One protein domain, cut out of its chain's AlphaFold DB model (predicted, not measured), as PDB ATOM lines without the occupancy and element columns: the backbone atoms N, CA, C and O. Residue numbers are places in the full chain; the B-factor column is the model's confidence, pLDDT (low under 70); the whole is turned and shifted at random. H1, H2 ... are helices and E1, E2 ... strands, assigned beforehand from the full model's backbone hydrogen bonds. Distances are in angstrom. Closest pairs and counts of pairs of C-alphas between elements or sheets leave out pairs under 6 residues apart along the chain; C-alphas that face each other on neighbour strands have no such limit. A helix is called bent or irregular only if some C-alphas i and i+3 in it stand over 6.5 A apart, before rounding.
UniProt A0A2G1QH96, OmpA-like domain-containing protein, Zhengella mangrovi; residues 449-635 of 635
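Overview. This is residues 449 to 635 of the 635 residues of the protein "OmpA-like domain-containing protein" of Zhengella mangrovi (UniProt A0A2G1QH96). A twisted four-stranded sheet makes the core, with the long helix H6 packed along E2 and E3 on one face and the short helix H3 over E3 on the opposite face. The other long helix, H5, packs on the sheet mostly at E1 with its residues 529 to 540, steeply tilted to H6, and H2 packs on H5. The printed part has 187 residues, with seven named helices and four named strands in the order H1 H2 H3 H4 E1 H5 E2 H6 E3 E4 H7; the mixed sheet runs E1 E4 E2 E3. The class is mixed, helices and strands, though under half of the residues are in named elements. The whole is compact, with a radius of gyration of the C-alphas of 16.0 A and spans of 49 by 39 by 29 A.

Along the chain. After residues 449 to 461, with no named element, H1 is residues 462 to 465, beginning at C-alpha 462 (174.277, 200.051, 196.026). H2 is residues 474 to 481, H3 495 to 500, H4 502 to 506 and E1 510 to 513. H5, residues 527 to 546, is 29.7 A long, with a kink of 25 degrees near residue 534; it is only just irregular, C-alphas 528 and 531 being 6.54 A apart. E2 is residues 552 to 557, 16.5 A; H6 is 564 to 584, 30.0 A; E3 is 593 to 599, 19.2 A. E4 is residues 617 to 621, and H7, residues 623 to 626, ends at C-alpha 626 (153.932, 192.622, 187.271).

Arrangement. The sheet is strongly twisted, but only just, its C-alphas lying up to 4.4 A off the best plane. E1 and E4 are antiparallel, with N 511 and O 619 2.9 A apart, within hydrogen-bond range. E4 and E2 are antiparallel, with N 553 and O 620 at 2.8 A. E2 and E3 are parallel, with N 554 and O 594 at 2.8 A. E2, H6 and E3 form a strand-helix-strand unit, two parallel neighbour strands with a helix between, and its crossover is right-handed. E1, H5 and E2 form a split one, with E4 between the strands, also right-handed. H6 is on the sheet at a height of 6.6 A, along the strands; its closest C-alphas to E3 are those of Asp 572 and Gly 597, 3.7 A apart. H3 lies on the opposite face, at a height of 9.3 A. H5 touches H2 with residues 535 to 543 alone, the closest C-alphas being Pro 474 and Ser 535 at 4.5 A. H1 and H2 only graze the sheet. H4 touches H3 only at the corner, the closest C-alphas being Val 498 and Leu 504 at 5.6 A. H7, not on the sheet, is close to H3 but not clearly touching, at 6.5 A between the C-alphas of Val 495 and Val 626. In H2, H3, H4 and H6 every O i to N i+4 pair is within hydrogen-bond range, in H5 12 of 16; H1 and H7 are too short for such a pair.

Size, cuts and confidence. The two C-alphas farthest apart are those of Glu 609 and Glu 635, 54.7 A. The printed part has no cut. The links H2 to H3, E1 to H5 and E3 to E4 are long. The mean pLDDT of the printed part is 88.1, and residues 515 to 522 and 631 to 635 are under 70.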
ATOM      1  N   HIS A 449     155.416 185.490 201.157       74.44
ATOM      2  CA  HIS A 449     155.692 185.962 199.797       74.44
ATOM      3  C   HIS A 449     157.172 185.782 199.399       74.44
ATOM      4  O   HIS A 449     157.522 185.997 198.240       74.44
ATOM      5  N   ASP A 450     158.030 185.392 200.349       74.25
ATOM      6  CA  ASP A 450     159.433 185.045 200.131       74.25
ATOM      7  C   ASP A 450     159.640 183.525 199.948       74.25
ATOM      8  O   ASP A 450     160.742 183.091 199.578       74.25
ATOM      9  N   TYR A 451     158.592 182.717 200.155       70.38
ATOM     10  CA  TYR A 451     158.617 181.265 200.004       70.38
ATOM     11  C   TYR A 451     158.939 180.855 198.564       70.38
ATOM     12  O   TYR A 451     158.348 181.342 197.600       70.38
ATOM     13  N   GLY A 452     159.898 179.943 198.406       70.88
ATOM     14  CA  GLY A 452     160.341 179.465 197.094       70.88
ATOM     15  C   GLY A 452     161.109 180.485 196.241       70.88
ATOM     16  O   GLY A 452     161.612 180.106 195.186       70.88
ATOM     17  N   LEU A 453     161.265 181.746 196.671       77.94
ATOM     18  CA  LEU A 453     162.140 182.689 195.968       77.94
ATOM     19  C   LEU A 453     163.617 182.273 196.135       77.94
ATOM     20  O   LEU A 453     164.020 181.904 197.247       77.94
ATOM     21  N   PRO A 454     164.465 182.391 195.098       74.69
ATOM     22  CA  PRO A 454     165.911 182.215 195.229       74.69
ATOM     23  C   PRO A 454     166.565 183.420 195.937       74.69
ATOM     24  O   PRO A 454     165.987 184.512 195.985       74.69
ATOM     25  N   PRO A 455     167.740 183.256 196.573       77.69
ATOM     26  CA  PRO A 455     168.444 184.369 197.213       77.69
ATOM     27  C   PRO A 455     168.887 185.393 196.160       77.69
ATOM     28  O   PRO A 455     169.480 185.009 195.151       77.69
ATOM     29  N   ILE A 456     168.608 186.676 196.412       79.12
ATOM     30  CA  ILE A 456     168.893 187.762 195.465       79.12
ATOM     31  C   ILE A 456     170.405 187.927 195.248       79.12
ATOM     32  O   ILE A 456     171.197 187.892 196.192       79.12
ATOM     33  N   ARG A 457     170.805 188.111 193.991       79.25
ATOM     34  CA  ARG A 457     172.187 188.121 193.502       79.25
ATOM     35  C   ARG A 457     172.590 189.512 193.027       79.25
ATOM     36  O   ARG A 457     173.007 189.697 191.887       79.25
ATOM     37  N   VAL A 458     172.476 190.500 193.913       75.50
ATOM     38  CA  VAL A 458     172.881 191.878 193.611       75.50
ATOM     39  C   VAL A 458     174.405 191.960 193.460       75.50
ATOM     40  O   VAL A 458     175.141 192.046 194.439       75.50
ATOM     41  N   THR A 459     174.881 191.940 192.215       77.81
ATOM     42  CA  THR A 459     176.295 192.138 191.846       77.81
ATOM     43  C   THR A 459     176.649 193.609 191.595       77.81
ATOM     44  O   THR A 459     177.817 193.947 191.409       77.81
ATOM     45  N   ILE A 460     175.645 194.489 191.581       80.56
ATOM     46  CA  ILE A 460     175.768 195.913 191.257       80.56
ATOM     47  C   ILE A 460     175.968 196.732 192.552       80.56
ATOM     48  O   ILE A 460     175.243 196.506 193.521       80.56
ATOM     49  N   PRO A 461     176.899 197.708 192.597       82.62
ATOM     50  CA  PRO A 461     177.053 198.627 193.729       82.62
ATOM     51  C   PRO A 461     175.759 199.367 194.122       82.62
ATOM     52  O   PRO A 461     174.989 199.794 193.260       82.62
ATOM     53  N   ARG A 462     175.532 199.530 195.437       79.69
ATOM     54  CA  ARG A 462     174.277 200.051 196.026       79.69
ATOM     55  C   ARG A 462     173.881 201.434 195.507       79.69
ATOM     56  O   ARG A 462     172.703 201.684 195.286       79.69
ATOM     57  N   ASP A 463     174.860 202.302 195.301       76.94
ATOM     58  CA  ASP A 463     174.733 203.663 194.774       76.94
ATOM     59  C   ASP A 463     174.178 203.725 193.342       76.94
ATOM     60  O   ASP A 463     173.588 204.733 192.959       76.94
ATOM     61  N   ARG A 464     174.316 202.650 192.555       79.69
ATOM     62  CA  ARG A 464     173.833 202.616 191.164       79.69
ATOM     63  C   ARG A 464     172.351 202.283 191.034       79.69
ATOM     64  O   ARG A 464     171.770 202.634 190.015       79.69
ATOM     65  N   TYR A 465     171.758 201.621 192.031       85.25
ATOM     66  CA  TYR A 465     170.350 201.195 192.015       85.25
ATOM     67  C   TYR A 465     169.539 201.653 193.241       85.25
ATOM     68  O   TYR A 465     168.333 201.420 193.293       85.25
ATOM     69  N   ILE A 466     170.151 202.333 194.214       91.31
ATOM     70  CA  ILE A 466     169.456 203.097 195.258       91.31
ATOM     71  C   ILE A 466     169.986 204.529 195.224       91.31
ATOM     72  O   ILE A 466     171.091 204.803 195.691       91.31
ATOM     73  N   TRP A 467     169.182 205.438 194.680       92.62
ATOM     74  CA  TRP A 467     169.538 206.840 194.472       92.62
ATOM     75  C   TRP A 467     168.729 207.738 195.406       92.62
ATOM     76  O   TRP A 467     167.511 207.614 195.482       92.62
ATOM     77  N   ALA A 468     169.406 208.633 196.124       91.19
ATOM     78  CA  ALA A 468     168.791 209.630 196.999       91.19
ATOM     79  C   ALA A 468     169.024 211.030 196.400       91.19
ATOM     80  O   ALA A 468     170.045 211.655 196.710       91.19
ATOM     81  N   PRO A 469     168.167 211.486 195.468       86.69
ATOM     82  CA  PRO A 469     168.296 212.803 194.859       86.69
ATOM     83  C   PRO A 469     168.133 213.942 195.869       86.69
ATOM     84  O   PRO A 469     167.553 213.789 196.942       86.69
ATOM     85  N   ARG A 470     168.654 215.107 195.476       83.38
ATOM     86  CA  ARG A 470     168.342 216.431 196.024       83.38
ATOM     87  C   ARG A 470     168.333 217.387 194.842       83.38
ATOM     88  O   ARG A 470     169.272 217.341 194.045       83.38
ATOM     89  N   ASP A 471     167.263 218.161 194.691       81.62
ATOM     90  CA  ASP A 471     167.095 219.180 193.641       81.62
ATOM     91  C   ASP A 471     167.409 218.670 192.211       81.62
ATOM     92  O   ASP A 471     167.940 219.381 191.353       81.62
ATOM     93  N   ALA A 472     167.131 217.384 191.959       88.50
ATOM     94  CA  ALA A 472     167.500 216.713 190.719       88.50
ATOM     95  C   ALA A 472     166.559 217.093 189.563       88.50
ATOM     96  O   ALA A 472     165.356 217.254 189.738       88.50
ATOM     97  N   ARG A 473     167.105 217.196 188.347       93.25
ATOM     98  CA  ARG A 473     166.321 217.536 187.148       93.25
ATOM     99  C   ARG A 473     165.455 216.351 186.686       93.25
ATOM    100  O   ARG A 473     165.917 215.213 186.813       93.25
ATOM    101  N   PRO A 474     164.301 216.587 186.029       93.88
ATOM    102  CA  PRO A 474     163.427 215.533 185.494       93.88
ATOM    103  C   PRO A 474     164.153 214.456 184.675       93.88
ATOM    104  O   PRO A 474     163.899 213.265 184.831       93.88
ATOM    105  N   GLN A 475     165.130 214.854 183.853       95.62
ATOM    106  CA  GLN A 475     165.939 213.924 183.057       95.62
ATOM    107  C   GLN A 475     166.660 212.864 183.915       95.62
ATOM    108  O   GLN A 475     166.733 211.715 183.504       95.62
ATOM    109  N   ALA A 476     167.128 213.207 185.122       95.06
ATOM    110  CA  ALA A 476     167.803 212.254 186.007       95.06
ATOM    111  C   ALA A 476     166.824 211.251 186.647       95.06
ATOM    112  O   ALA A 476     167.143 210.069 186.750       95.06
ATOM    113  N   TYR A 477     165.610 211.692 187.009       95.56
ATOM    114  CA  TYR A 477     164.530 210.785 187.422       95.56
ATOM    115  C   TYR A 477     164.142 209.829 186.293       95.56
ATOM    116  O   TYR A 477     163.969 208.638 186.531       95.56
ATOM    117  N   TYR A 478     164.058 210.337 185.064       95.25
ATOM    118  CA  TYR A 478     163.757 209.553 183.871       95.25
ATOM    119  C   TYR A 478     164.840 208.494 183.600       95.25
ATOM    120  O   TYR A 478     164.532 207.302 183.556       95.25
ATOM    121  N   ASP A 479     166.111 208.903 183.527       93.88
ATOM    122  CA  ASP A 479     167.254 208.011 183.273       93.88
ATOM    123  C   ASP A 479     167.432 206.940 184.364       93.88
ATOM    124  O   ASP A 479     167.957 205.858 184.095       93.88
ATOM    125  N   PHE A 480     166.992 207.217 185.597       94.19
ATOM    126  CA  PHE A 480     167.005 206.251 186.694       94.19
ATOM    127  C   PHE A 480     165.785 205.314 186.683       94.19
ATOM    128  O   PHE A 480     165.940 204.109 186.865       94.19
ATOM    129  N   LEU A 481     164.572 205.826 186.446       93.81
ATOM    130  CA  LEU A 481     163.353 205.007 186.395       93.81
ATOM    131  C   LEU A 481     163.305 204.083 185.167       93.81
ATOM    132  O   LEU A 481     162.690 203.020 185.237       93.81
ATOM    133  N   GLU A 482     163.962 204.437 184.059       90.88
ATOM    134  CA  GLU A 482     164.091 203.545 182.899       90.88
ATOM    135  C   GLU A 482     165.060 202.370 183.110       90.88
ATOM    136  O   GLU A 482     165.028 201.428 182.312       90.88
ATOM    137  N   GLN A 483     165.886 202.375 184.166       90.62
ATOM    138  CA  GLN A 483     166.846 201.296 184.413       90.62
ATOM    139  C   GLN A 483     166.163 199.915 184.508       90.62
ATOM    140  O   GLN A 483     165.048 199.800 185.035       90.62
ATOM    141  N   PRO A 484     166.821 198.849 184.014       89.25
ATOM    142  CA  PRO A 484     166.324 197.490 184.169       89.25
ATOM    143  C   PRO A 484     166.389 197.034 185.641       89.25
ATOM    144  O   PRO A 484     167.106 197.630 186.453       89.25
ATOM    145  N   PRO A 485     165.676 195.952 186.003       90.75
ATOM    146  CA  PRO A 485     165.897 195.239 187.258       90.75
ATOM    147  C   PRO A 485     167.379 194.886 187.465       90.75
ATOM    148  O   PRO A 485     168.068 194.507 186.519       90.75
ATOM    149  N   VAL A 486     167.865 194.938 188.709       90.31
ATOM    150  CA  VAL A 486     169.238 194.496 189.045       90.31
ATOM    151  C   VAL A 486     169.402 192.977 188.958       90.31
ATOM    152  O   VAL A 486     170.518 192.470 188.893       90.31
ATOM    153  N   GLU A 487     168.282 192.255 188.947       87.19
ATOM    154  CA  GLU A 487     168.189 190.830 188.663       87.19
ATOM    155  C   GLU A 487     166.867 190.573 187.926       87.19
ATOM    156  O   GLU A 487     165.825 191.090 188.337       87.19
ATOM    157  N   ARG A 488     166.890 189.778 186.846       85.06
ATOM    158  CA  ARG A 488     165.686 189.471 186.056       85.06
ATOM    159  C   ARG A 488     164.616 188.788 186.920       85.06
ATOM    160  O   ARG A 488     164.933 188.040 187.850       85.06
ATOM    161  N   ALA A 489     163.351 189.022 186.586       86.69
ATOM    162  CA  ALA A 489     162.233 188.245 187.106       86.69
ATOM    163  C   ALA A 489     162.198 186.841 186.477       86.69
ATOM    164  O   ALA A 489     162.270 186.691 185.259       86.69
ATOM    165  N   GLU A 490     162.053 185.814 187.309       85.50
ATOM    166  CA  GLU A 490     161.920 184.410 186.901       85.50
ATOM    167  C   GLU A 490     160.512 184.090 186.377       85.50
ATOM    168  O   GLU A 490     160.324 183.154 185.605       85.50
ATOM    169  N   ARG A 491     159.516 184.861 186.824       88.81
ATOM    170  CA  ARG A 491     158.096 184.772 186.460       88.81
ATOM    171  C   ARG A 491     157.413 186.116 186.721       88.81
ATOM    172  O   ARG A 491     157.976 186.966 187.403       88.81
ATOM    173  N   LEU A 492     156.184 186.295 186.242       90.00
ATOM    174  CA  LEU A 492     155.345 187.400 186.711       90.00
ATOM    175  C   LEU A 492     154.902 187.170 188.158       90.00
ATOM    176  O   LEU A 492     154.510 186.058 188.528       90.00
ATOM    177  N   TYR A 493     154.871 188.246 188.935       90.31
ATOM    178  CA  TYR A 493     154.404 188.320 190.315       90.31
ATOM    179  C   TYR A 493     153.158 189.210 190.402       90.31
ATOM    180  O   TYR A 493     152.979 190.144 189.624       90.31
ATOM    181  N   SER A 494     152.285 188.933 191.365       90.75
ATOM    182  CA  SER A 494     151.186 189.834 191.711       90.75
ATOM    183  C   SER A 494     151.704 191.092 192.414       90.75
ATOM    184  O   SER A 494     152.793 191.114 192.989       90.75
ATOM    185  N   VAL A 495     150.891 192.150 192.419       92.38
ATOM    186  CA  VAL A 495     151.231 193.389 193.133       92.38
ATOM    187  C   VAL A 495     151.402 193.161 194.631       92.38
ATOM    188  O   VAL A 495     152.270 193.783 195.232       92.38
ATOM    189  N   ASP A 496     150.621 192.269 195.241       88.19
ATOM    190  CA  ASP A 496     150.762 191.977 196.667       88.19
ATOM    191  C   ASP A 496     152.008 191.115 196.958       88.19
ATOM    192  O   ASP A 496     152.715 191.418 197.916       88.19
ATOM    193  N   GLU A 497     152.392 190.170 196.081       88.88
ATOM    194  CA  GLU A 497     153.723 189.527 196.137       88.88
ATOM    195  C   GLU A 497     154.847 190.587 196.145       88.88
ATOM    196  O   GLU A 497     155.709 190.557 197.022       88.88
ATOM    197  N   VAL A 498     154.800 191.584 195.253       92.88
ATOM    198  CA  VAL A 498     155.808 192.665 195.195       92.88
ATOM    199  C   VAL A 498     155.728 193.634 196.386       92.88
ATOM    200  O   VAL A 498     156.763 194.108 196.844       92.88
ATOM    201  N   ARG A 499     154.541 193.935 196.930       91.94
ATOM    202  CA  ARG A 499     154.387 194.795 198.125       91.94
ATOM    203  C   ARG A 499     154.897 194.134 199.402       91.94
ATOM    204  O   ARG A 499     155.296 194.840 200.323       91.94
ATOM    205  N   TYR A 500     154.833 192.807 199.492       88.31
ATOM    206  CA  TYR A 500     155.079 192.088 200.742       88.31
ATOM    207  C   TYR A 500     156.350 191.222 200.752       88.31
ATOM    208  O   TYR A 500     156.707 190.740 201.831       88.31
ATOM    209  N   SER A 501     157.053 191.072 199.623       88.69
ATOM    210  CA  SER A 501     158.406 190.497 199.545       88.69
ATOM    211  C   SER A 501     159.470 191.583 199.388       88.69
ATOM    212  O   SER A 501     159.601 192.209 198.334       88.69
ATOM    213  N   ASP A 502     160.319 191.750 200.400       88.25
ATOM    214  CA  ASP A 502     161.461 192.673 200.336       88.25
ATOM    215  C   ASP A 502     162.486 192.243 199.281       88.25
ATOM    216  O   ASP A 502     163.184 193.074 198.697       88.25
ATOM    217  N   ARG A 503     162.531 190.940 198.985       88.19
ATOM    218  CA  ARG A 503     163.432 190.323 198.010       88.19
ATOM    219  C   ARG A 503     163.011 190.662 196.580       88.19
ATOM    220  O   ARG A 503     163.872 191.009 195.776       88.19
ATOM    221  N   LEU A 504     161.708 190.670 196.278       91.31
ATOM    222  CA  LEU A 504     161.193 191.168 194.995       91.31
ATOM    223  C   LEU A 504     161.393 192.681 194.856       91.31
ATOM    224  O   LEU A 504     161.846 193.139 193.808       91.31
ATOM    225  N   ARG A 505     161.153 193.465 195.918       92.88
ATOM    226  CA  ARG A 505     161.445 194.914 195.916       92.88
ATOM    227  C   ARG A 505     162.930 195.181 195.662       92.88
ATOM    228  O   ARG A 505     163.269 196.090 194.912       92.88
ATOM    229  N   ALA A 506     163.827 194.385 196.242       90.31
ATOM    230  CA  ALA A 506     165.270 194.523 196.061       90.31
ATOM    231  C   ALA A 506     165.767 194.194 194.637       90.31
ATOM    232  O   ALA A 506     166.845 194.665 194.277       90.31
ATOM    233  N   LYS A 507     164.994 193.472 193.803       91.31
ATOM    234  CA  LYS A 507     165.311 193.277 192.372       91.31
ATOM    235  C   LYS A 507     165.162 194.552 191.534       91.31
ATOM    236  O   LYS A 507     165.621 194.582 190.396       91.31
ATOM    237  N   LEU A 508     164.543 195.606 192.064       93.38
ATOM    238  CA  LEU A 508     164.265 196.845 191.338       93.38
ATOM    239  C   LEU A 508     165.121 198.020 191.835       93.38
ATOM    240  O   LEU A 508     165.382 198.110 193.043       93.38
ATOM    241  N   PRO A 509     165.463 198.977 190.950       94.62
ATOM    242  CA  PRO A 509     165.935 200.296 191.355       94.62
ATOM    243  C   PRO A 509     164.987 200.973 192.364       94.62
ATOM    244  O   PRO A 509     163.772 200.734 192.368       94.62
ATOM    245  N   ARG A 510     165.546 201.813 193.241       94.69
ATOM    246  CA  ARG A 510     164.825 202.573 194.272       94.69
ATOM    247  C   ARG A 510     165.264 204.032 194.266       94.69
ATOM    248  O   ARG A 510     166.454 204.312 194.385       94.69
ATOM    249  N   ILE A 511     164.305 204.945 194.184       95.38
ATOM    250  CA  ILE A 511     164.529 206.363 194.476       95.38
ATOM    251  C   ILE A 511     164.146 206.609 195.935       95.38
ATOM    252  O   ILE A 511     163.050 206.229 196.340       95.38
ATOM    253  N   ASP A 512     165.034 207.225 196.712       93.62
ATOM    254  CA  ASP A 512     164.797 207.677 198.082       93.62
ATOM    255  C   ASP A 512     164.524 209.189 198.079       93.62
ATOM    256  O   ASP A 512     165.463 209.982 198.038       93.62
ATOM    257  N   LEU A 513     163.249 209.586 198.160       88.88
ATOM    258  CA  LEU A 513     162.838 210.990 198.269       88.88
ATOM    259  C   LEU A 513     163.088 211.473 199.707       88.88
ATOM    260  O   LEU A 513     162.206 211.417 200.570       88.88
ATOM    261  N   GLU A 514     164.330 211.873 199.993       77.31
ATOM    262  CA  GLU A 514     164.745 212.384 201.308       77.31
ATOM    263  C   GLU A 514     164.296 213.828 201.560       77.31
ATOM    264  O   GLU A 514     164.185 214.226 202.721       77.31
ATOM    265  N   THR A 515     164.058 214.633 200.517       59.88
ATOM    266  CA  THR A 515     163.730 216.061 200.680       59.88
ATOM    267  C   THR A 515     162.280 216.284 201.105       59.88
ATOM    268  O   THR A 515     162.020 217.260 201.814       59.88
ATOM    269  N   VAL A 516     161.377 215.340 200.801       61.31
ATOM    270  CA  VAL A 516     159.965 215.295 201.237       61.31
ATOM    271  C   VAL A 516     159.865 215.023 202.752       61.31
ATOM    272  O   VAL A 516     159.415 213.972 203.213       61.31
ATOM    273  N   ASN A 517     160.344 215.976 203.555       61.50
ATOM    274  CA  ASN A 517     160.454 215.865 205.007       61.50
ATOM    275  C   ASN A 517     159.106 216.155 205.662       61.50
ATOM    276  O   ASN A 517     158.841 217.258 206.148       61.50
ATOM    277  N   PHE A 518     158.289 215.115 205.761       62.53
ATOM    278  CA  PHE A 518     157.166 215.096 206.684       62.53
ATOM    279  C   PHE A 518     157.637 215.418 208.110       62.53
ATOM    280  O   PHE A 518     158.566 214.788 208.634       62.53
ATOM    281  N   ALA A 519     156.960 216.366 208.765       58.56
ATOM    282  CA  ALA A 519     157.164 216.633 210.186       58.56
ATOM    283  C   ALA A 519     156.888 215.372 211.032       58.56
ATOM    284  O   ALA A 519     156.228 214.424 210.583       58.56
ATOM    285  N   PHE A 520     157.395 215.340 212.268       53.94
ATOM    286  CA  PHE A 520     157.144 214.220 213.174       53.94
ATOM    287  C   PHE A 520     155.630 214.019 213.378       53.94
ATOM    288  O   PHE A 520     154.884 214.984 213.509       53.94
ATOM    289  N   GLY A 521     155.160 212.771 213.297       60.22
ATOM    290  CA  GLY A 521     153.728 212.435 213.314       60.22
ATOM    291  C   GLY A 521     152.892 212.900 212.104       60.22
ATOM    292  O   GLY A 521     151.731 212.520 212.012       60.22
ATOM    293  N   SER A 522     153.443 213.684 211.168       69.50
ATOM    294  CA  SER A 522     152.689 214.290 210.059       69.50
ATOM    295  C   SER A 522     152.777 213.500 208.746       69.50
ATOM    296  O   SER A 522     153.733 212.754 208.499       69.50
ATOM    297  N   ALA A 523     151.779 213.718 207.886       71.50
ATOM    298  CA  ALA A 523     151.734 213.318 206.479       71.50
ATOM    299  C   ALA A 523     151.425 214.512 205.536       71.50
ATOM    300  O   ALA A 523     151.074 214.307 204.374       71.50
ATOM    301  N   GLU A 524     151.535 215.753 206.028       76.31
ATOM    302  CA  GLU A 524     151.432 216.989 205.233       76.31
ATOM    303  C   GLU A 524     152.687 217.146 204.341       76.31
ATOM    304  O   GLU A 524     153.808 217.074 204.847       76.31
ATOM    305  N   ILE A 525     152.512 217.362 203.031       79.19
ATOM    306  CA  ILE A 525     153.606 217.670 202.083       79.19
ATOM    307  C   ILE A 525     153.878 219.181 202.132       79.19
ATOM    308  O   ILE A 525     152.936 219.978 202.109       79.19
ATOM    309  N   ARG A 526     155.148 219.601 202.207       78.25
ATOM    310  CA  ARG A 526     155.517 221.023 202.329       78.25
ATOM    311  C   ARG A 526     155.707 221.652 200.948       78.25
ATOM    312  O   ARG A 526     156.092 220.974 200.006       78.25
ATOM    313  N   ARG A 527     155.529 222.976 200.834       77.06
ATOM    314  CA  ARG A 527     155.687 223.704 199.552       77.06
ATOM    315  C   ARG A 527     157.059 223.508 198.897       77.06
ATOM    316  O   ARG A 527     157.118 223.321 197.696       77.06
ATOM    317  N   GLN A 528     158.133 223.488 199.685       73.94
ATOM    318  CA  GLN A 528     159.501 223.241 199.201       73.94
ATOM    319  C   GLN A 528     159.746 221.808 198.686       73.94
ATOM    320  O   GLN A 528     160.768 221.555 198.064       73.94
ATOM    321  N   ASP A 529     158.829 220.876 198.958       79.19
ATOM    322  CA  ASP A 529     158.924 219.474 198.534       79.19
ATOM    323  C   ASP A 529     158.181 219.246 197.199       79.19
ATOM    324  O   ASP A 529     158.257 218.167 196.612       79.19
ATOM    325  N   VAL A 530     157.441 220.257 196.721       82.06
ATOM    326  CA  VAL A 530     156.620 220.197 195.501       82.06
ATOM    327  C   VAL A 530     157.499 220.158 194.251       82.06
ATOM    328  O   VAL A 530     157.195 219.390 193.346       82.06
ATOM    329  N   ASP A 531     158.609 220.897 194.223       85.81
ATOM    330  CA  ASP A 531     159.513 220.976 193.064       85.81
ATOM    331  C   ASP A 531     160.224 219.631 192.786       85.81
ATOM    332  O   ASP A 531     160.444 219.250 191.630       85.81
ATOM    333  N   GLU A 532     160.528 218.856 193.840       87.50
ATOM    334  CA  GLU A 532     161.052 217.488 193.709       87.50
ATOM    335  C   GLU A 532     159.974 216.539 193.161       87.50
ATOM    336  O   GLU A 532     160.229 215.774 192.229       87.50
ATOM    337  N   LEU A 533     158.747 216.626 193.693       91.31
ATOM    338  CA  LEU A 533     157.613 215.824 193.226       91.31
ATOM    339  C   LEU A 533     157.204 216.169 191.787       91.31
ATOM    340  O   LEU A 533     156.860 215.255 191.040       91.31
ATOM    341  N   GLN A 534     157.302 217.435 191.373       92.75
ATOM    342  CA  GLN A 534     157.114 217.856 189.985       92.75
ATOM    343  C   GLN A 534     158.181 217.225 189.087       92.75
ATOM    344  O   GLN A 534     157.850 216.604 188.080       92.75
ATOM    345  N   SER A 535     159.457 217.321 189.477       94.12
ATOM    346  CA  SER A 535     160.570 216.782 188.685       94.12
ATOM    347  C   SER A 535     160.478 215.261 188.507       94.12
ATOM    348  O   SER A 535     160.772 214.733 187.432       94.12
ATOM    349  N   LEU A 536     160.013 214.555 189.540       95.69
ATOM    350  CA  LEU A 536     159.664 213.138 189.472       95.69
ATOM    351  C   LEU A 536     158.444 212.885 188.563       95.69
ATOM    352  O   LEU A 536     158.473 211.966 187.744       95.69
ATOM    353  N   ALA A 537     157.376 213.675 188.687       96.62
ATOM    354  CA  ALA A 537     156.144 213.477 187.928       96.62
ATOM    355  C   ALA A 537     156.320 213.742 186.424       96.62
ATOM    356  O   ALA A 537     155.807 212.977 185.611       96.62
ATOM    357  N   GLU A 538     157.102 214.750 186.031       97.25
ATOM    358  CA  GLU A 538     157.481 214.993 184.631       97.25
ATOM    359  C   GLU A 538     158.195 213.773 184.021       97.25
ATOM    360  O   GLU A 538     157.881 213.346 182.906       97.25
ATOM    361  N   ALA A 539     159.099 213.140 184.778       97.44
ATOM    362  CA  ALA A 539     159.759 211.906 184.360       97.44
ATOM    363  C   ALA A 539     158.791 210.714 184.255       97.44
ATOM    364  O   ALA A 539     158.861 209.944 183.295       97.44
ATOM    365  N   MET A 540     157.874 210.567 185.216       98.12
ATOM    366  CA  MET A 540     156.857 209.509 185.208       98.12
ATOM    367  C   MET A 540     155.876 209.669 184.040       98.12
ATOM    368  O   MET A 540     155.586 208.682 183.365       98.12
ATOM    369  N   ASN A 541     155.426 210.893 183.741       98.00
ATOM    370  CA  ASN A 541     154.581 211.187 182.581       98.00
ATOM    371  C   ASN A 541     155.294 210.836 181.267       98.00
ATOM    372  O   ASN A 541     154.742 210.082 180.471       98.00
ATOM    373  N   ARG A 542     156.557 211.238 181.082       96.88
ATOM    374  CA  ARG A 542     157.350 210.879 179.887       96.88
ATOM    375  C   ARG A 542     157.580 209.365 179.716       96.88
ATOM    376  O   ARG A 542     157.748 208.878 178.594       96.88
ATOM    377  N   ILE A 543     157.598 208.602 180.809       95.56
ATOM    378  CA  ILE A 543     157.635 207.128 180.771       95.56
ATOM    379  C   ILE A 543     156.260 206.565 180.369       95.56
ATOM    380  O   ILE A 543     156.181 205.661 179.534       95.56
ATOM    381  N   LEU A 544     155.171 207.128 180.900       94.94
ATOM    382  CA  LEU A 544     153.794 206.736 180.585       94.94
ATOM    383  C   LEU A 544     153.369 207.097 179.152       94.94
ATOM    384  O   LEU A 544     152.607 206.348 178.547       94.94
ATOM    385  N   GLU A 545     153.885 208.182 178.577       94.06
ATOM    386  CA  GLU A 545     153.712 208.536 177.159       94.06
ATOM    387  C   GLU A 545     154.256 207.442 176.231       94.06
ATOM    388  O   GLU A 545     153.619 207.080 175.240       94.06
ATOM    389  N   GLN A 546     155.419 206.880 176.573       91.44
ATOM    390  CA  GLN A 546     156.067 205.814 175.806       91.44
ATOM    391  C   GLN A 546     155.440 204.440 176.063       91.44
ATOM    392  O   GLN A 546     155.366 203.614 175.151       91.44
ATOM    393  N   ASN A 547     154.981 204.182 177.289       90.81
ATOM    394  CA  ASN A 547     154.254 202.968 177.635       90.81
ATOM    395  C   ASN A 547     153.197 203.227 178.734       90.81
ATOM    396  O   ASN A 547     153.509 203.175 179.924       90.81
ATOM    397  N   PRO A 548     151.912 203.400 178.370       91.69
ATOM    398  CA  PRO A 548     150.842 203.644 179.342       91.69
ATOM    399  C   PRO A 548     150.532 202.474 180.298       91.69
ATOM    400  O   PRO A 548     149.691 202.624 181.184       91.69
ATOM    401  N   SER A 549     151.172 201.311 180.124       91.88
ATOM    402  CA  SER A 549     151.097 200.174 181.055       91.88
ATOM    403  C   SER A 549     152.110 200.238 182.209       91.88
ATOM    404  O   SER A 549     152.071 199.382 183.093       91.88
ATOM    405  N   GLU A 550     153.035 201.204 182.221       95.06
ATOM    406  CA  GLU A 550     154.062 201.309 183.267       95.06
ATOM    407  C   GLU A 550     153.434 201.564 184.643       95.06
ATOM    408  O   GLU A 550     152.619 202.465 184.805       95.06
ATOM    409  N   THR A 551     153.793 200.758 185.642       96.56
ATOM    410  CA  THR A 551     153.227 200.839 186.995       96.56
ATOM    411  C   THR A 551     154.317 201.132 188.015       96.56
ATOM    412  O   THR A 551     155.385 200.512 188.004       96.56
ATOM    413  N   PHE A 552     154.026 202.043 188.942       98.00
ATOM    414  CA  PHE A 552     154.946 202.494 189.978       98.00
ATOM    415  C   PHE A 552     154.432 202.131 191.374       98.00
ATOM    416  O   PHE A 552     153.235 202.202 191.653       98.00
ATOM    417  N   LEU A 553     155.350 201.760 192.266       97.88
ATOM    418  CA  LEU A 553     155.101 201.554 193.688       97.88
ATOM    419  C   LEU A 553     155.666 202.740 194.473       97.88
ATOM    420  O   LEU A 553     156.862 203.028 194.396       97.88
ATOM    421  N   ILE A 554     154.790 203.392 195.235       97.25
ATOM    422  CA  ILE A 554     155.103 204.444 196.200       97.25
ATOM    423  C   ILE A 554     155.113 203.815 197.599       97.25
ATOM    424  O   ILE A 554     154.124 203.228 198.049       97.25
ATOM    425  N   GLU A 555     156.245 203.920 198.280       96.81
ATOM    426  CA  GLU A 555     156.565 203.233 199.530       96.81
ATOM    427  C   GLU A 555     156.762 204.262 200.652       96.81
ATOM    428  O   GLU A 555     157.583 205.165 200.525       96.81
ATOM    429  N   GLY A 556     156.040 204.148 201.764       95.38
ATOM    430  CA  GLY A 556     156.181 205.050 202.910       95.38
ATOM    431  C   GLY A 556     156.946 204.413 204.065       95.38
ATOM    432  O   GLY A 556     156.732 203.239 204.369       95.38
ATOM    433  N   HIS A 557     157.776 205.206 204.751       94.75
ATOM    434  CA  HIS A 557     158.622 204.764 205.868       94.75
ATOM    435  C   HIS A 557     158.571 205.744 207.057       94.75
ATOM    436  O   HIS A 557     158.215 206.925 206.914       94.75
ATOM    437  N   THR A 558     158.937 205.263 208.243       93.06
ATOM    438  CA  THR A 558     159.135 206.068 209.462       93.06
ATOM    439  C   THR A 558     160.470 205.722 210.122       93.06
ATOM    440  O   THR A 558     161.131 204.752 209.761       93.06
ATOM    441  N   ASP A 559     160.870 206.518 211.109       91.19
ATOM    442  CA  ASP A 559     161.740 206.065 212.194       91.19
ATOM    443  C   ASP A 559     161.008 205.067 213.118       91.19
ATOM    444  O   ASP A 559     159.799 204.864 212.995       91.19
ATOM    445  N   ALA A 560     161.750 204.435 214.034       92.50
ATOM    446  CA  ALA A 560     161.236 203.486 215.032       92.50
ATOM    447  C   ALA A 560     160.603 204.165 216.269       92.50
ATOM    448  O   ALA A 560     160.162 203.510 217.212       92.50
ATOM    449  N   VAL A 561     160.530 205.498 216.280       92.19
ATOM    450  CA  VAL A 561     160.003 206.273 217.409       92.19
ATOM    451  C   VAL A 561     158.478 206.193 217.427       92.19
ATOM    452  O   VAL A 561     157.809 206.855 216.636       92.19
ATOM    453  N   GLY A 562     157.911 205.408 218.344       90.44
ATOM    454  CA  GLY A 562     156.462 205.320 218.541       90.44
ATOM    455  C   GLY A 562     155.996 203.902 218.855       90.44
ATOM    456  O   GLY A 562     156.492 203.266 219.782       90.44
ATOM    457  N   THR A 563     155.007 203.421 218.100       94.75
ATOM    458  CA  THR A 563     154.615 202.006 218.085       94.75
ATOM    459  C   THR A 563     154.541 201.514 216.647       94.75
ATOM    460  O   THR A 563     153.962 202.202 215.806       94.75
ATOM    461  N   GLU A 564     155.002 200.286 216.400       94.69
ATOM    462  CA  GLU A 564     154.904 199.538 215.131       94.69
ATOM    463  C   GLU A 564     153.578 199.776 214.382       94.69
ATOM    464  O   GLU A 564     153.545 200.027 213.179       94.69
ATOM    465  N   THR A 565     152.458 199.767 215.113       96.25
ATOM    466  CA  THR A 565     151.107 199.997 214.583       96.25
ATOM    467  C   THR A 565     150.849 201.437 214.126       96.25
ATOM    468  O   THR A 565     150.252 201.634 213.069       96.25
ATOM    469  N   ALA A 566     151.282 202.440 214.891       94.31
ATOM    470  CA  ALA A 566     151.118 203.850 214.546       94.31
ATOM    471  C   ALA A 566     152.068 204.245 213.408       94.31
ATOM    472  O   ALA A 566     151.652 204.902 212.455       94.31
ATOM    473  N   ASN A 567     153.310 203.766 213.469       95.00
ATOM    474  CA  ASN A 567     154.330 203.975 212.451       95.00
ATOM    475  C   ASN A 567     153.935 203.341 211.113       95.00
ATOM    476  O   ASN A 567     153.997 204.004 210.074       95.00
ATOM    477  N   LEU A 568     153.400 202.115 211.120       96.12
ATOM    478  CA  LEU A 568     152.853 201.502 209.912       96.12
ATOM    479  C   LEU A 568     151.680 202.312 209.327       96.12
ATOM    480  O   LEU A 568     151.684 202.598 208.128       96.12
ATOM    481  N   ALA A 569     150.713 202.739 210.146       95.50
ATOM    482  CA  ALA A 569     149.575 203.534 209.676       95.50
ATOM    483  C   ALA A 569     149.999 204.904 209.107       95.50
ATOM    484  O   ALA A 569     149.556 205.282 208.020       95.50
ATOM    485  N   LEU A 570     150.902 205.613 209.793       93.50
ATOM    486  CA  LEU A 570     151.467 206.892 209.353       93.50
ATOM    487  C   LEU A 570     152.227 206.748 208.029       93.50
ATOM    488  O   LEU A 570     152.058 207.559 207.118       93.50
ATOM    489  N   SER A 571     153.029 205.691 207.895       95.25
ATOM    490  CA  SER A 571     153.788 205.416 206.675       95.25
ATOM    491  C   SER A 571     152.880 205.175 205.462       95.25
ATOM    492  O   SER A 571     153.124 205.719 204.386       95.25
ATOM    493  N   ASP A 572     151.772 204.450 205.639       95.00
ATOM    494  CA  ASP A 572     150.801 204.216 204.572       95.00
ATOM    495  C   ASP A 572     150.016 205.494 204.214       95.00
ATOM    496  O   ASP A 572     149.681 205.689 203.044       95.00
ATOM    497  N   LYS A 573     149.776 206.401 205.176       92.88
ATOM    498  CA  LYS A 573     149.182 207.723 204.899       92.88
ATOM    499  C   LYS A 573     150.152 208.657 204.163       92.88
ATOM    500  O   LYS A 573     149.716 209.376 203.269       92.88
ATOM    501  N   ARG A 574     151.462 208.597 204.436       93.06
ATOM    502  CA  ARG A 574     152.492 209.310 203.647       93.06
ATOM    503  C   ARG A 574     152.541 208.820 202.198       93.06
ATOM    504  O   ARG A 574     152.470 209.636 201.282       93.06
ATOM    505  N   ALA A 575     152.583 207.502 201.987       94.56
ATOM    506  CA  ALA A 575     152.547 206.910 200.646       94.56
ATOM    507  C   ALA A 575     151.253 207.268 199.889       94.56
ATOM    508  O   ALA A 575     151.290 207.595 198.704       94.56
ATOM    509  N   GLU A 576     150.106 207.244 200.576       93.06
ATOM    510  CA  GLU A 576     148.824 207.687 200.025       93.06
ATOM    511  C   GLU A 576     148.832 209.166 199.628       93.06
ATOM    512  O   GLU A 576     148.437 209.470 198.505       93.06
ATOM    513  N   ASN A 577     149.300 210.066 200.496       91.81
ATOM    514  CA  ASN A 577     149.301 211.504 200.227       91.81
ATOM    515  C   ASN A 577     150.236 211.883 199.068       91.81
ATOM    516  O   ASN A 577     149.860 212.724 198.253       91.81
ATOM    517  N   VAL A 578     151.396 211.228 198.926       93.31
ATOM    518  CA  VAL A 578     152.260 211.413 197.744       93.31
ATOM    519  C   VAL A 578     151.567 210.917 196.475       93.31
ATOM    520  O   VAL A 578     151.549 211.631 195.480       93.31
ATOM    521  N   ALA A 579     150.923 209.745 196.500       93.88
ATOM    522  CA  ALA A 579     150.177 209.261 195.337       93.88
ATOM    523  C   ALA A 579     148.958 210.137 194.991       93.88
ATOM    524  O   ALA A 579     148.620 210.254 193.816       93.88
ATOM    525  N   ILE A 580     148.313 210.766 195.981       91.94
ATOM    526  CA  ILE A 580     147.257 211.770 195.769       91.94
ATOM    527  C   ILE A 580     147.842 213.022 195.104       91.94
ATOM    528  O   ILE A 580     147.314 213.439 194.083       91.94
ATOM    529  N   ALA A 581     148.956 213.572 195.596       91.75
ATOM    530  CA  ALA A 581     149.600 214.734 194.975       91.75
ATOM    531  C   ALA A 581     150.041 214.452 193.524       91.75
ATOM    532  O   ALA A 581     149.744 215.236 192.625       91.75
ATOM    533  N   LEU A 582     150.661 213.292 193.274       94.38
ATOM    534  CA  LEU A 582     150.991 212.825 191.923       94.38
ATOM    535  C   LEU A 582     149.747 212.718 191.022       94.38
ATOM    536  O   LEU A 582     149.827 213.059 189.847       94.38
ATOM    537  N   THR A 583     148.600 212.296 191.566       93.38
ATOM    538  CA  THR A 583     147.342 212.141 190.812       93.38
ATOM    539  C   THR A 583     146.640 213.472 190.523       93.38
ATOM    540  O   THR A 583     146.248 213.723 189.388       93.38
ATOM    541  N   ASP A 584     146.441 214.300 191.549       90.75
ATOM    542  CA  ASP A 584     145.525 215.449 191.509       90.75
ATOM    543  C   ASP A 584     146.235 216.787 191.213       90.75
ATOM    544  O   ASP A 584     145.562 217.770 190.910       90.75
ATOM    545  N   VAL A 585     147.575 216.845 191.289       91.25
ATOM    546  CA  VAL A 585     148.383 218.039 190.943       91.25
ATOM    547  C   VAL A 585     149.197 217.830 189.664       91.25
ATOM    548  O   VAL A 585     149.331 218.758 188.873       91.25
ATOM    549  N   PHE A 586     149.725 216.621 189.445       94.44
ATOM    550  CA  PHE A 586     150.632 216.310 188.328       94.44
ATOM    551  C   PHE A 586     150.062 215.303 187.306       94.44
ATOM    552  O   PHE A 586     150.796 214.771 186.471       94.44
ATOM    553  N   GLU A 587     148.754 215.039 187.388       93.31
ATOM    554  CA  GLU A 587     147.948 214.218 186.467       93.31
ATOM    555  C   GLU A 587     148.424 212.764 186.236       93.31
ATOM    556  O   GLU A 587     147.933 212.089 185.325       93.31
ATOM    557  N   ILE A 588     149.311 212.226 187.086       96.00
ATOM    558  CA  ILE A 588     149.745 210.824 187.004       96.00
ATOM    559  C   ILE A 588     148.518 209.913 187.181       96.00
ATOM    560  O   ILE A 588     147.863 209.974 188.227       96.00
ATOM    561  N   PRO A 589     148.179 209.026 186.224       93.88
ATOM    562  CA  PRO A 589     146.943 208.263 186.320       93.88
ATOM    563  C   PRO A 589     146.975 207.299 187.523       93.88
ATOM    564  O   PRO A 589     147.910 206.501 187.655       93.88
ATOM    565  N   PRO A 590     145.963 207.318 188.411       93.56
ATOM    566  CA  PRO A 590     145.997 206.577 189.671       93.56
ATOM    567  C   PRO A 590     145.971 205.056 189.477       93.56
ATOM    568  O   PRO A 590     146.360 204.321 190.382       93.56
ATOM    569  N   GLU A 591     145.559 204.564 188.305       93.94
ATOM    570  CA  GLU A 591     145.650 203.151 187.925       93.94
ATOM    571  C   GLU A 591     147.097 202.650 187.785       93.94
ATOM    572  O   GLU A 591     147.339 201.466 188.026       93.94
ATOM    573  N   ASN A 592     148.040 203.550 187.480       96.19
ATOM    574  CA  ASN A 592     149.477 203.297 187.370       96.19
ATOM    575  C   ASN A 592     150.221 203.477 188.719       96.19
ATOM    576  O   ASN A 592     151.436 203.276 188.773       96.19
ATOM    577  N   LEU A 593     149.523 203.842 189.808       96.38
ATOM    578  CA  LEU A 593     150.102 204.133 191.129       96.38
ATOM    579  C   LEU A 593     149.652 203.137 192.209       96.38
ATOM    580  O   LEU A 593     148.523 203.193 192.703       96.38
ATOM    581  N   VAL A 594     150.574 202.293 192.673       95.50
ATOM    582  CA  VAL A 594     150.412 201.426 193.853       95.50
ATOM    583  C   VAL A 594     151.002 202.121 195.087       95.50
ATOM    584  O   VAL A 594     152.021 202.795 194.993       95.50
ATOM    585  N   THR A 595     150.391 201.950 196.266       95.25
ATOM    586  CA  THR A 595     150.888 202.522 197.538       95.25
ATOM    587  C   THR A 595     151.013 201.475 198.638       95.25
ATOM    588  O   THR A 595     150.067 200.707 198.826       95.25
ATOM    589  N   GLN A 596     152.112 201.500 199.398       94.94
ATOM    590  CA  GLN A 596     152.343 200.661 200.581       94.94
ATOM    591  C   GLN A 596     153.078 201.444 201.682       94.94
ATOM    592  O   GLN A 596     154.038 202.151 201.395       94.94
ATOM    593  N   GLY A 597     152.672 201.281 202.942       95.44
ATOM    594  CA  GLY A 597     153.470 201.687 204.106       95.44
ATOM    595  C   GLY A 597     154.254 200.520 204.714       95.44
ATOM    596  O   GLY A 597     153.726 199.409 204.782       95.44
ATOM    597  N   TYR A 598     155.482 200.762 205.177       95.44
ATOM    598  CA  TYR A 598     156.328 199.776 205.875       95.44
ATOM    599  C   TYR A 598     156.609 200.137 207.344       95.44
ATOM    600  O   TYR A 598     157.141 199.314 208.090       95.44
ATOM    601  N   GLY A 599     156.245 201.345 207.782       94.69
ATOM    602  CA  GLY A 599     156.554 201.859 209.117       94.69
ATOM    603  C   GLY A 599     158.051 201.797 209.409       94.69
ATOM    604  O   GLY A 599     158.866 202.259 208.610       94.69
ATOM    605  N   GLU A 600     158.383 201.168 210.532       93.00
ATOM    606  CA  GLU A 600     159.745 200.936 211.020       93.00
ATOM    607  C   GLU A 600     160.387 199.624 210.517       93.00
ATOM    608  O   GLU A 600     161.484 199.288 210.940       93.00
ATOM    609  N   SER A 601     159.750 198.865 209.612       90.88
ATOM    610  CA  SER A 601     160.299 197.565 209.157       90.88
ATOM    611  C   SER A 601     161.392 197.657 208.074       90.88
ATOM    612  O   SER A 601     162.164 196.718 207.913       90.88
ATOM    613  N   ASP A 602     161.515 198.792 207.373       90.06
ATOM    614  CA  ASP A 602     162.507 199.059 206.306       90.06
ATOM    615  C   ASP A 602     163.341 200.311 206.681       90.06
ATOM    616  O   ASP A 602     163.361 201.334 205.984       90.06
ATOM    617  N   LEU A 603     164.004 200.271 207.848       91.69
ATOM    618  CA  LEU A 603     164.889 201.356 208.304       91.69
ATOM    619  C   LEU A 603     166.140 201.468 207.419       91.69
ATOM    620  O   LEU A 603     166.888 200.507 207.224       91.69
ATOM    621  N   LYS A 604     166.430 202.689 206.952       90.38
ATOM    622  CA  LYS A 604     167.658 203.029 206.215       90.38
ATOM    623  C   LYS A 604     168.871 203.117 207.148       90.38
ATOM    624  O   LYS A 604     169.969 202.721 206.761       90.38
ATOM    625  N   VAL A 605     168.650 203.608 208.367       91.94
ATOM    626  CA  VAL A 605     169.600 203.683 209.481       91.94
ATOM    627  C   VAL A 605     169.014 202.886 210.641       91.94
ATOM    628  O   VAL A 605     167.933 203.211 211.127       91.94
ATOM    629  N   GLN A 606     169.716 201.842 211.077       94.56
ATOM    630  CA  GLN A 606     169.272 200.945 212.146       94.56
ATOM    631  C   GLN A 606     169.458 201.630 213.510       94.56
ATOM    632  O   GLN A 606     170.545 201.603 214.084       94.56
ATOM    633  N   THR A 607     168.422 202.329 213.976       93.38
ATOM    634  CA  THR A 607     168.415 203.066 215.246       93.38
ATOM    635  C   THR A 607     166.988 203.272 215.756       93.38
ATOM    636  O   THR A 607     166.074 203.511 214.965       93.38
ATOM    637  N   GLU A 608     166.829 203.211 217.079       92.25
ATOM    638  CA  GLU A 608     165.579 203.501 217.798       92.25
ATOM    639  C   GLU A 608     165.306 205.015 217.929       92.25
ATOM    640  O   GLU A 608     164.198 205.427 218.267       92.25
ATOM    641  N   GLU A 609     166.317 205.853 217.679       91.38
ATOM    642  CA  GLU A 609     166.248 207.309 217.846       91.38
ATOM    643  C   GLU A 609     165.617 208.025 216.626       91.38
ATOM    644  O   GLU A 609     165.608 207.482 215.512       91.38
ATOM    645  N   PRO A 610     165.110 209.269 216.784       88.31
ATOM    646  CA  PRO A 610     164.518 210.035 215.687       88.31
ATOM    647  C   PRO A 610     165.484 210.208 214.504       88.31
ATOM    648  O   PRO A 610     166.576 210.754 214.646       88.31
ATOM    649  N   SER A 611     165.065 209.805 213.301       89.25
ATOM    650  CA  SER A 611     165.951 209.721 212.132       89.25
ATOM    651  C   SER A 611     165.272 210.231 210.863       89.25
ATOM    652  O   SER A 611     164.389 209.586 210.295       89.25
ATOM    653  N   ALA A 612     165.719 211.393 210.372       85.31
ATOM    654  CA  ALA A 612     165.201 211.989 209.139       85.31
ATOM    655  C   ALA A 612     165.391 211.065 207.921       85.31
ATOM    656  O   ALA A 612     164.465 210.891 207.137       85.31
ATOM    657  N   ALA A 613     166.537 210.380 207.823       88.25
ATOM    658  CA  ALA A 613     166.825 209.421 206.752       88.25
ATOM    659  C   ALA A 613     165.914 208.173 206.774       88.25
ATOM    660  O   ALA A 613     165.799 207.476 205.764       88.25
ATOM    661  N   ASN A 614     165.255 207.882 207.902       91.44
ATOM    662  CA  ASN A 614     164.242 206.830 207.990       91.44
ATOM    663  C   ASN A 614     162.850 207.337 207.569       91.44
ATOM    664  O   ASN A 614     162.131 206.608 206.885       91.44
ATOM    665  N   ARG A 615     162.495 208.594 207.885       90.44
ATOM    666  CA  ARG A 615     161.219 209.258 207.531       90.44
ATOM    667  C   ARG A 615     161.149 209.704 206.058       90.44
ATOM    668  O   ARG A 615     160.925 210.875 205.765       90.44
ATOM    669  N   ARG A 616     161.317 208.754 205.141       90.44
ATOM    670  CA  ARG A 616     161.363 208.950 203.682       90.44
ATOM    671  C   ARG A 616     160.123 208.388 202.975       90.44
ATOM    672  O   ARG A 616     159.427 207.525 203.518       90.44
ATOM    673  N   VAL A 617     159.917 208.791 201.725       93.94
ATOM    674  CA  VAL A 617     159.124 208.025 200.746       93.94
ATOM    675  C   VAL A 617     160.078 207.452 199.700       93.94
ATOM    676  O   VAL A 617     161.048 208.108 199.328       93.94
ATOM    677  N   THR A 618     159.846 206.219 199.252       95.62
ATOM    678  CA  THR A 618     160.648 205.586 198.198       95.62
ATOM    679  C   THR A 618     159.793 205.203 196.993       95.62
ATOM    680  O   THR A 618     158.611 204.889 197.132       95.62
ATOM    681  N   VAL A 619     160.361 205.301 195.789       97.44
ATOM    682  CA  VAL A 619     159.638 205.124 194.518       97.44
ATOM    683  C   VAL A 619     160.343 204.095 193.644       97.44
ATOM    684  O   VAL A 619     161.572 204.083 193.542       97.44
ATOM    685  N   ARG A 620     159.551 203.214 193.025       97.56
ATOM    686  CA  ARG A 620     160.020 202.100 192.190       97.56
ATOM    687  C   ARG A 620     159.126 201.912 190.973       97.56
ATOM    688  O   ARG A 620     157.907 201.950 191.102       97.56
ATOM    689  N   ARG A 621     159.708 201.597 189.819       97.19
ATOM    690  CA  ARG A 621     158.983 201.102 188.639       97.19
ATOM    691  C   ARG A 621     158.843 199.580 188.747       97.19
ATOM    692  O   ARG A 621     159.842 198.874 188.663       97.19
ATOM    693  N   ILE A 622     157.628 199.070 188.960       96.88
ATOM    694  CA  ILE A 622     157.376 197.638 189.232       96.88
ATOM    695  C   ILE A 622     156.953 196.823 188.004       96.88
ATOM    696  O   ILE A 622     156.937 195.595 188.073       96.88
ATOM    697  N   THR A 623     156.664 197.482 186.880       95.56
ATOM    698  CA  THR A 623     156.263 196.882 185.591       95.56
ATOM    699  C   THR A 623     157.044 195.616 185.204       95.56
ATOM    700  O   THR A 623     156.398 194.645 184.821       95.56
ATOM    701  N   PRO A 624     158.391 195.539 185.339       93.81
ATOM    702  CA  PRO A 624     159.140 194.334 184.966       93.81
ATOM    703  C   PRO A 624     158.792 193.070 185.763       93.81
ATOM    704  O   PRO A 624     159.083 191.971 185.298       93.81
ATOM    705  N   LEU A 625     158.179 193.216 186.943       93.50
ATOM    706  CA  LEU A 625     157.737 192.098 187.779       93.50
ATOM    707  C   LEU A 625     156.250 191.760 187.588       93.50
ATOM    708  O   LEU A 625     155.869 190.619 187.830       93.50
ATOM    709  N   VAL A 626     155.410 192.731 187.204       94.19
ATOM    710  CA  VAL A 626     153.932 192.622 187.271       94.19
ATOM    711  C   VAL A 626     153.215 192.721 185.918       94.19
ATOM    712  O   VAL A 626     151.996 192.536 185.862       94.19
ATOM    713  N   THR A 627     153.944 193.003 184.835       93.00
ATOM    714  CA  THR A 627     153.391 193.208 183.489       93.00
ATOM    715  C   THR A 627     154.233 192.459 182.444       93.00
ATOM    716  O   THR A 627     155.446 192.677 182.382       93.00
ATOM    717  N   PRO A 628     153.635 191.597 181.601       88.56
ATOM    718  CA  PRO A 628     154.366 190.910 180.542       88.56
ATOM    719  C   PRO A 628     154.724 191.822 179.365       88.56
ATOM    720  O   PRO A 628     154.110 192.865 179.137       88.56
ATOM    721  N   ASP A 629     155.702 191.395 178.565       79.69
ATOM    722  CA  ASP A 629     156.174 192.169 177.409       79.69
ATOM    723  C   ASP A 629     155.208 192.191 176.225       79.69
ATOM    724  O   ASP A 629     155.134 193.178 175.493       79.69
ATOM    725  N   ASN A 630     154.448 191.113 176.026       72.19
ATOM    726  CA  ASN A 630     153.610 190.908 174.845       72.19
ATOM    727  C   ASN A 630     152.195 191.515 174.945       72.19
ATOM    728  O   ASN A 630     151.354 191.208 174.106       72.19
ATOM    729  N   THR A 631     151.918 192.389 175.924       62.44
ATOM    730  CA  THR A 631     150.571 192.955 176.176       62.44
ATOM    731  C   THR A 631     150.475 194.480 176.072       62.44
ATOM    732  O   THR A 631     149.574 195.087 176.654       62.44
ATOM    733  N   ALA A 632     151.390 195.126 175.339       57.12
ATOM    734  CA  ALA A 632     151.403 196.586 175.160       57.12
ATOM    735  C   ALA A 632     150.105 197.145 174.527       57.12
ATOM    736  O   ALA A 632     149.749 198.307 174.736       57.12
ATOM    737  N   SER A 633     149.372 196.321 173.773       60.19
ATOM    738  CA  SER A 633     147.925 196.435 173.544       60.19
ATOM    739  C   SER A 633     147.382 195.063 173.134       60.19
ATOM    740  O   SER A 633     148.033 194.363 172.362       60.19
ATOM    741  N   ILE A 634     146.203 194.700 173.633       64.19
ATOM    742  CA  ILE A 634     145.351 193.637 173.085       64.19
ATOM    743  C   ILE A 634     144.277 194.343 172.240       64.19
ATOM    744  O   ILE A 634     143.781 195.404 172.641       64.19
ATOM    745  N   GLU A 635     143.965 193.787 171.070       49.84
ATOM    746  CA  GLU A 635     142.915 194.265 170.153       49.84
ATOM    747  C   GLU A 635     141.660 193.388 170.217       49.84
ATOM    748  O   GLU A 635     141.815 192.168 170.466       49.84
TER     749      GLU A 635